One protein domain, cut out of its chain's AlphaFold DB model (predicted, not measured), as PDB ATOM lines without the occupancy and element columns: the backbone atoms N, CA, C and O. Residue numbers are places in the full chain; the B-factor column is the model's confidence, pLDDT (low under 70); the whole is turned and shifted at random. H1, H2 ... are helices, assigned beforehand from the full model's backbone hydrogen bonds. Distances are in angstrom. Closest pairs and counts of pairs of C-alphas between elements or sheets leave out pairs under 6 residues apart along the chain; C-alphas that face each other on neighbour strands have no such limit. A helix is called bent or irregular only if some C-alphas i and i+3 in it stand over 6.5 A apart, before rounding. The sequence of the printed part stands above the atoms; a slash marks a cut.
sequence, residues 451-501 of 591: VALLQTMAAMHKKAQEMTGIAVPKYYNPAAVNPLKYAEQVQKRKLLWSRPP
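Overview. This is residues 451 to 501 of the 591 residues of the protein "Arginine/serine-rich coiled-coil protein 2" of Sepia pharaonis (UniProt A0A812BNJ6). What shape do these atoms make? Two helices, H1 and then H2, are staggered along one long axis and run the same way; H2 begins beside residues 460 to 465 of H1, and the long loop 467 to 482 folds back between them. Residues 492 to 501 stick out at the far end and lengthen the whole. How is it made up and how large is it? The printed part has 51 residues with two named helices, in the order H1, H2, and no named strand, and its class is all helix. It is loose, with a radius of gyration of the C-alphas of 12.4 A, and spans 43 by 19 by 14 A, the outline of a rod.

Along the chain. Where is the first helix? H1 is residues 451 to 466, 22.3 A from first to last C-alpha, and C-alpha 451 is at (29.619, -43.649, 18.565). Where is the second? H2 is residues 483 to 497, 20.4 A long, from C-alpha 483 at (40.871, -35.139, 31.465) to C-alpha 497 at (53.137, -35.498, 47.699).

Arrangement. Where do H1 and H2 touch? They touch with residues 460 to 465 of H1 and 483 to 484 of H2 alone; their closest C-alphas, those of His 461 and Pro 483, are 5.8 A apart. How do they run? They run the same way at a shallow tilt of 33 degrees, only just short of steep. Are their backbones well formed? In H1 and H2 every O i to N i+4 pair is within hydrogen-bond range, and neither helix is bent.

Size, cuts and confidence. How far does it reach? The two C-alphas farthest apart, those of Val 451 and Pro 501, are 43.5 A apart. Without residues 492 to 501, which stand free, the body spans 31 by 19 by 13 A. Is there a cut or a long link? The printed part has no cut, and the link from H1 to H2, 16 residues, is long. Where is confidence low? Residues 499 to 501 are under 70, and the mean pLDDT of the printed part is 80.8.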
ATOM      1  N   VAL A 451      28.211 -43.330  18.858       78.44
ATOM      2  CA  VAL A 451      29.619 -43.649  18.565       78.44
ATOM      3  C   VAL A 451      30.384 -42.391  18.153       78.44
ATOM      4  O   VAL A 451      31.506 -42.200  18.616       78.44
ATOM      5  N   ALA A 452      29.765 -41.472  17.402       81.88
ATOM      6  CA  ALA A 452      30.355 -40.162  17.103       81.88
ATOM      7  C   ALA A 452      30.644 -39.355  18.390       81.88
ATOM      8  O   ALA A 452      31.741 -38.813  18.571       81.88
ATOM      9  N   LEU A 453      29.705 -39.338  19.345       83.75
ATOM     10  CA  LEU A 453      29.925 -38.723  20.658       83.75
ATOM     11  C   LEU A 453      31.058 -39.416  21.438       83.75
ATOM     12  O   LEU A 453      31.925 -38.744  21.997       83.75
ATOM     13  N   LEU A 454      31.109 -40.751  21.439       82.94
ATOM     14  CA  LEU A 454      32.192 -41.502  22.081       82.94
ATOM     15  C   LEU A 454      33.563 -41.192  21.449       82.94
ATOM     16  O   LEU A 454      34.552 -41.029  22.166       82.94
ATOM     17  N   GLN A 455      33.620 -41.053  20.123       84.25
ATOM     18  CA  GLN A 455      34.828 -40.723  19.366       84.25
ATOM     19  C   GLN A 455      35.319 -39.295  19.653       84.25
ATOM     20  O   GLN A 455      36.515 -39.100  19.873       84.25
ATOM     21  N   THR A 456      34.421 -38.305  19.740       82.25
ATOM     22  CA  THR A 456      34.801 -36.936  20.151       82.25
ATOM     23  C   THR A 456      35.299 -36.882  21.599       82.25
ATOM     24  O   THR A 456      36.305 -36.223  21.870       82.25
ATOM     25  N   MET A 457      34.690 -37.636  22.523       81.31
ATOM     26  CA  MET A 457      35.211 -37.777  23.890       81.31
ATOM     27  C   MET A 457      36.595 -38.443  23.909       81.31
ATOM     28  O   MET A 457      37.499 -37.950  24.583       81.31
ATOM     29  N   ALA A 458      36.803 -39.514  23.139       81.94
ATOM     30  CA  ALA A 458      38.106 -40.168  23.021       81.94
ATOM     31  C   ALA A 458      39.178 -39.224  22.440       81.94
ATOM     32  O   ALA A 458      40.300 -39.187  22.946       81.94
ATOM     33  N   ALA A 459      38.831 -38.409  21.439       83.50
ATOM     34  CA  ALA A 459      39.719 -37.393  20.871       83.50
ATOM     35  C   ALA A 459      40.073 -36.289  21.885       83.50
ATOM     36  O   ALA A 459      41.237 -35.906  21.986       83.50
ATOM     37  N   MET A 460      39.111 -35.821  22.690       79.81
ATOM     38  CA  MET A 460      39.370 -34.879  23.791       79.81
ATOM     39  C   MET A 460      40.296 -35.473  24.862       79.81
ATOM     40  O   MET A 460      41.172 -34.777  25.377       79.81
ATOM     41  N   HIS A 461      40.144 -36.763  25.187       78.00
ATOM     42  CA  HIS A 461      41.042 -37.460  26.114       78.00
ATOM     43  C   HIS A 461      42.451 -37.649  25.538       78.00
ATOM     44  O   HIS A 461      43.405 -37.479  26.292       78.00
ATOM     45  N   LYS A 462      42.608 -37.926  24.234       82.44
ATOM     46  CA  LYS A 462      43.922 -37.961  23.558       82.44
ATOM     47  C   LYS A 462      44.609 -36.590  23.559       82.44
ATOM     48  O   LYS A 462      45.692 -36.465  24.120       82.44
ATOM     49  N   LYS A 463      43.924 -35.537  23.096       80.94
ATOM     50  CA  LYS A 463      44.453 -34.158  23.096       80.94
ATOM     51  C   LYS A 463      44.868 -33.683  24.490       80.94
ATOM     52  O   LYS A 463      45.912 -33.064  24.658       80.94
ATOM     53  N   ALA A 464      44.090 -34.005  25.523       78.38
ATOM     54  CA  ALA A 464      44.459 -33.682  26.901       78.38
ATOM     55  C   ALA A 464      45.670 -34.486  27.418       78.38
ATOM     56  O   ALA A 464      46.389 -33.996  28.288       78.38
ATOM     57  N   GLN A 465      45.916 -35.691  26.896       82.00
ATOM     58  CA  GLN A 465      47.109 -36.486  27.206       82.00
ATOM     59  C   GLN A 465      48.348 -35.936  26.505       82.00
ATOM     60  O   GLN A 465      49.363 -35.748  27.166       82.00
ATOM     61  N   GLU A 466      48.239 -35.594  25.222       80.69
ATOM     62  CA  GLU A 466      49.284 -34.913  24.447       80.69
ATOM     63  C   GLU A 466      49.693 -33.588  25.122       80.69
ATOM     64  O   GLU A 466      50.870 -33.356  25.379       80.69
ATOM     65  N   MET A 467      48.717 -32.768  25.530       73.38
ATOM     66  CA  MET A 467      48.948 -31.460  26.165       73.38
ATOM     67  C   MET A 467      49.451 -31.506  27.621       73.38
ATOM     68  O   MET A 467      49.850 -30.468  28.148       73.38
ATOM     69  N   THR A 468      49.381 -32.645  28.327       73.31
ATOM     70  CA  THR A 468      49.705 -32.698  29.776       73.31
ATOM     71  C   THR A 468      50.580 -33.872  30.222       73.31
ATOM     72  O   THR A 468      50.997 -33.909  31.382       73.31
ATOM     73  N   GLY A 469      50.838 -34.847  29.348       79.38
ATOM     74  CA  GLY A 469      51.557 -36.087  29.657       79.38
ATOM     75  C   GLY A 469      50.849 -37.015  30.656       79.38
ATOM     76  O   GLY A 469      51.478 -37.929  31.189       79.38
ATOM     77  N   ILE A 470      49.571 -36.776  30.982       78.31
ATOM     78  CA  ILE A 470      48.859 -37.471  32.067       78.31
ATOM     79  C   ILE A 470      47.628 -38.209  31.522       78.31
ATOM     80  O   ILE A 470      46.560 -37.630  31.326       78.31
ATOM     81  N   ALA A 471      47.766 -39.525  31.344       83.62
ATOM     82  CA  ALA A 471      46.657 -40.421  31.025       83.62
ATOM     83  C   ALA A 471      45.610 -40.471  32.147       83.62
ATOM     84  O   ALA A 471      45.945 -40.635  33.323       83.62
ATOM     85  N   VAL A 472      44.328 -40.386  31.770       82.75
ATOM     86  CA  VAL A 472      43.205 -40.704  32.661       82.75
ATOM     87  C   VAL A 472      43.119 -42.232  32.792       82.75
ATOM     88  O   VAL A 472      42.974 -42.911  31.775       82.75
ATOM     89  N   PRO A 473      43.211 -42.810  34.005       87.50
ATOM     90  CA  PRO A 473      43.155 -44.258  34.176       87.50
ATOM     91  C   PRO A 473      41.847 -44.885  33.680       87.50
ATOM     92  O   PRO A 473      40.765 -44.375  33.964       87.50
ATOM     93  N   LYS A 474      41.953 -46.063  33.048       83.44
ATOM     94  CA  LYS A 474      40.847 -46.844  32.447       83.44
ATOM     95  C   LYS A 474      39.679 -47.171  33.401       83.44
ATOM     96  O   LYS A 474      38.604 -47.529  32.938       83.44
ATOM     97  N   TYR A 475      39.871 -47.052  34.718       84.56
ATOM     98  CA  TYR A 475      38.819 -47.249  35.724       84.56
ATOM     99  C   TYR A 475      37.949 -46.000  35.986       84.56
ATOM    100  O   TYR A 475      36.965 -46.089  36.720       84.56
ATOM    101  N   TYR A 476      38.279 -44.840  35.409       83.75
ATOM    102  CA  TYR A 476      37.405 -43.666  35.404       83.75
ATOM    103  C   TYR A 476      36.539 -43.639  34.140       83.75
ATOM    104  O   TYR A 476      37.024 -43.861  33.035       83.75
ATOM    105  N   ASN A 477      35.258 -43.296  34.292       86.31
ATOM    106  CA  ASN A 477      34.363 -43.062  33.159       86.31
ATOM    107  C   ASN A 477      34.789 -41.771  32.413       86.31
ATOM    108  O   ASN A 477      34.772 -40.701  33.036       86.31
ATOM    109  N   PRO A 478      35.123 -41.827  31.106       78.38
ATOM    110  CA  PRO A 478      35.610 -40.672  30.348       78.38
ATOM    111  C   PRO A 478      34.576 -39.546  30.186       78.38
ATOM    112  O   PRO A 478      34.973 -38.398  30.000       78.38
ATOM    113  N   ALA A 479      33.278 -39.845  30.314       74.75
ATOM    114  CA  ALA A 479      32.203 -38.850  30.316       74.75
ATOM    115  C   ALA A 479      31.995 -38.183  31.692       74.75
ATOM    116  O   ALA A 479      31.414 -37.102  31.773       74.75
ATOM    117  N   ALA A 480      32.463 -38.805  32.782       76.62
ATOM    118  CA  ALA A 480      32.324 -38.282  34.147       76.62
ATOM    119  C   ALA A 480      33.591 -37.573  34.665       76.62
ATOM    120  O   ALA A 480      33.518 -36.794  35.615       76.62
ATOM    121  N   VAL A 481      34.754 -37.842  34.061       76.25
ATOM    122  CA  VAL A 481      36.043 -37.249  34.442       76.25
ATOM    123  C   VAL A 481      36.617 -36.453  33.276       76.25
ATOM    124  O   VAL A 481      37.130 -37.014  32.311       76.25
ATOM    125  N   ASN A 482      36.569 -35.125  33.397       86.50
ATOM    126  CA  ASN A 482      37.249 -34.216  32.478       86.50
ATOM    127  C   ASN A 482      38.779 -34.443  32.564       86.50
ATOM    128  O   ASN A 482      39.340 -34.328  33.662       86.50
ATOM    129  N   PRO A 483      39.467 -34.735  31.444       84.31
ATOM    130  CA  PRO A 483      40.871 -35.139  31.465       84.31
ATOM    131  C   PRO A 483      41.816 -34.005  31.884       84.31
ATOM    132  O   PRO A 483      42.769 -34.253  32.619       84.31
ATOM    133  N   LEU A 484      41.508 -32.747  31.544       83.75
ATOM    134  CA  LEU A 484      42.284 -31.580  31.985       83.75
ATOM    135  C   LEU A 484      42.178 -31.386  33.507       83.75
ATOM    136  O   LEU A 484      43.170 -31.109  34.179       83.75
ATOM    137  N   LYS A 485      40.990 -31.608  34.089       86.69
ATOM    138  CA  LYS A 485      40.816 -31.577  35.553       86.69
ATOM    139  C   LYS A 485      41.465 -32.768  36.253       86.69
ATOM    140  O   LYS A 485      41.907 -32.615  37.392       86.69
ATOM    141  N   TYR A 486      41.588 -33.917  35.591       84.88
ATOM    142  CA  TYR A 486      42.397 -35.022  36.100       84.88
ATOM    143  C   TYR A 486      43.899 -34.688  36.073       84.88
ATOM    144  O   TYR A 486      44.580 -34.888  37.081       84.88
ATOM    145  N   ALA A 487      44.399 -34.090  34.986       83.69
ATOM    146  CA  ALA A 487      45.776 -33.611  34.884       83.69
ATOM    147  C   ALA A 487      46.106 -32.580  35.980       83.69
ATOM    148  O   ALA A 487      47.074 -32.776  36.716       83.69
ATOM    149  N   GLU A 488      45.253 -31.570  36.201       86.88
ATOM    150  CA  GLU A 488      45.386 -30.633  37.330       86.88
ATOM    151  C   GLU A 488      45.456 -31.346  38.690       86.88
ATOM    152  O   GLU A 488      46.251 -30.970  39.550       86.88
ATOM    153  N   GLN A 489      44.613 -32.357  38.923       87.56
ATOM    154  CA  GLN A 489      44.608 -33.106  40.184       87.56
ATOM    155  C   GLN A 489      45.873 -33.949  40.359       87.56
ATOM    156  O   GLN A 489      46.362 -34.082  41.480       87.56
ATOM    157  N   VAL A 490      46.422 -34.516  39.283       85.25
ATOM    158  CA  VAL A 490      47.698 -35.242  39.314       85.25
ATOM    159  C   VAL A 490      48.868 -34.278  39.508       85.25
ATOM    160  O   VAL A 490      49.740 -34.573  40.320       85.25
ATOM    161  N   GLN A 491      48.871 -33.109  38.864       85.06
ATOM    162  CA  GLN A 491      49.864 -32.053  39.087       85.06
ATOM    163  C   GLN A 491      49.829 -31.540  40.534       85.06
ATOM    164  O   GLN A 491      50.864 -31.516  41.190       85.06
ATOM    165  N   LYS A 492      48.648 -31.226  41.082       89.44
ATOM    166  CA  LYS A 492      48.478 -30.800  42.487       89.44
ATOM    167  C   LYS A 492      48.894 -31.901  43.472       89.44
ATOM    168  O   LYS A 492      49.535 -31.613  44.478       89.44
ATOM    169  N   ARG A 493      48.607 -33.172  43.164       88.38
ATOM    170  CA  ARG A 493      49.065 -34.329  43.955       88.38
ATOM    171  C   ARG A 493      50.584 -34.506  43.885       88.38
ATOM    172  O   ARG A 493      51.188 -34.747  44.919       88.38
ATOM    173  N   LYS A 494      51.204 -34.336  42.711       84.62
ATOM    174  CA  LYS A 494      52.668 -34.302  42.558       84.62
ATOM    175  C   LYS A 494      53.268 -33.135  43.355       84.62
ATOM    176  O   LYS A 494      54.173 -33.361  44.137       84.62
ATOM    177  N   LEU A 495      52.727 -31.922  43.257       84.75
ATOM    178  CA  LEU A 495      53.243 -30.760  43.992       84.75
ATOM    179  C   LEU A 495      53.193 -30.940  45.522       84.75
ATOM    180  O   LEU A 495      54.103 -30.503  46.215       84.75
ATOM    181  N   LEU A 496      52.147 -31.589  46.045       81.88
ATOM    182  CA  LEU A 496      51.981 -31.808  47.486       81.88
ATOM    183  C   LEU A 496      52.687 -33.069  48.011       81.88
ATOM    184  O   LEU A 496      53.099 -33.083  49.170       81.88
ATOM    185  N   TRP A 497      52.734 -34.157  47.230       80.44
ATOM    186  CA  TRP A 497      53.137 -35.498  47.699       80.44
ATOM    187  C   TRP A 497      54.328 -36.108  46.940       80.44
ATOM    188  O   TRP A 497      54.838 -37.144  47.376       80.44
ATOM    189  N   SER A 498      54.815 -35.509  45.845       74.94
ATOM    190  CA  SER A 498      56.157 -35.851  45.362       74.94
ATOM    191  C   SER A 498      57.159 -35.425  46.425       74.94
ATOM    192  O   SER A 498      57.175 -34.275  46.861       74.94
ATOM    193  N   ARG A 499      58.046 -36.342  46.806       69.19
ATOM    194  CA  ARG A 499      59.292 -35.948  47.463       69.19
ATOM    195  C   ARG A 499      60.070 -35.056  46.484       69.19
ATOM    196  O   ARG A 499      60.030 -35.354  45.284       69.19
ATOM    197  N   PRO A 500      60.763 -33.998  46.941       60.53
ATOM    198  CA  PRO A 500      61.693 -33.293  46.067       60.53
ATOM    199  C   PRO A 500      62.704 -34.309  45.505       60.53
ATOM    200  O   PRO A 500      63.110 -35.217  46.242       60.53
ATOM    201  N   PRO A 501      63.079 -34.217  44.216       49.19
ATOM    202  CA  PRO A 501      64.126 -35.070  43.668       49.19
ATOM    203  C   PRO A 501      65.414 -34.856  44.470       49.19
ATOM    204  O   PRO A 501      65.707 -33.740  44.895       49.19
TER     205      PRO A 501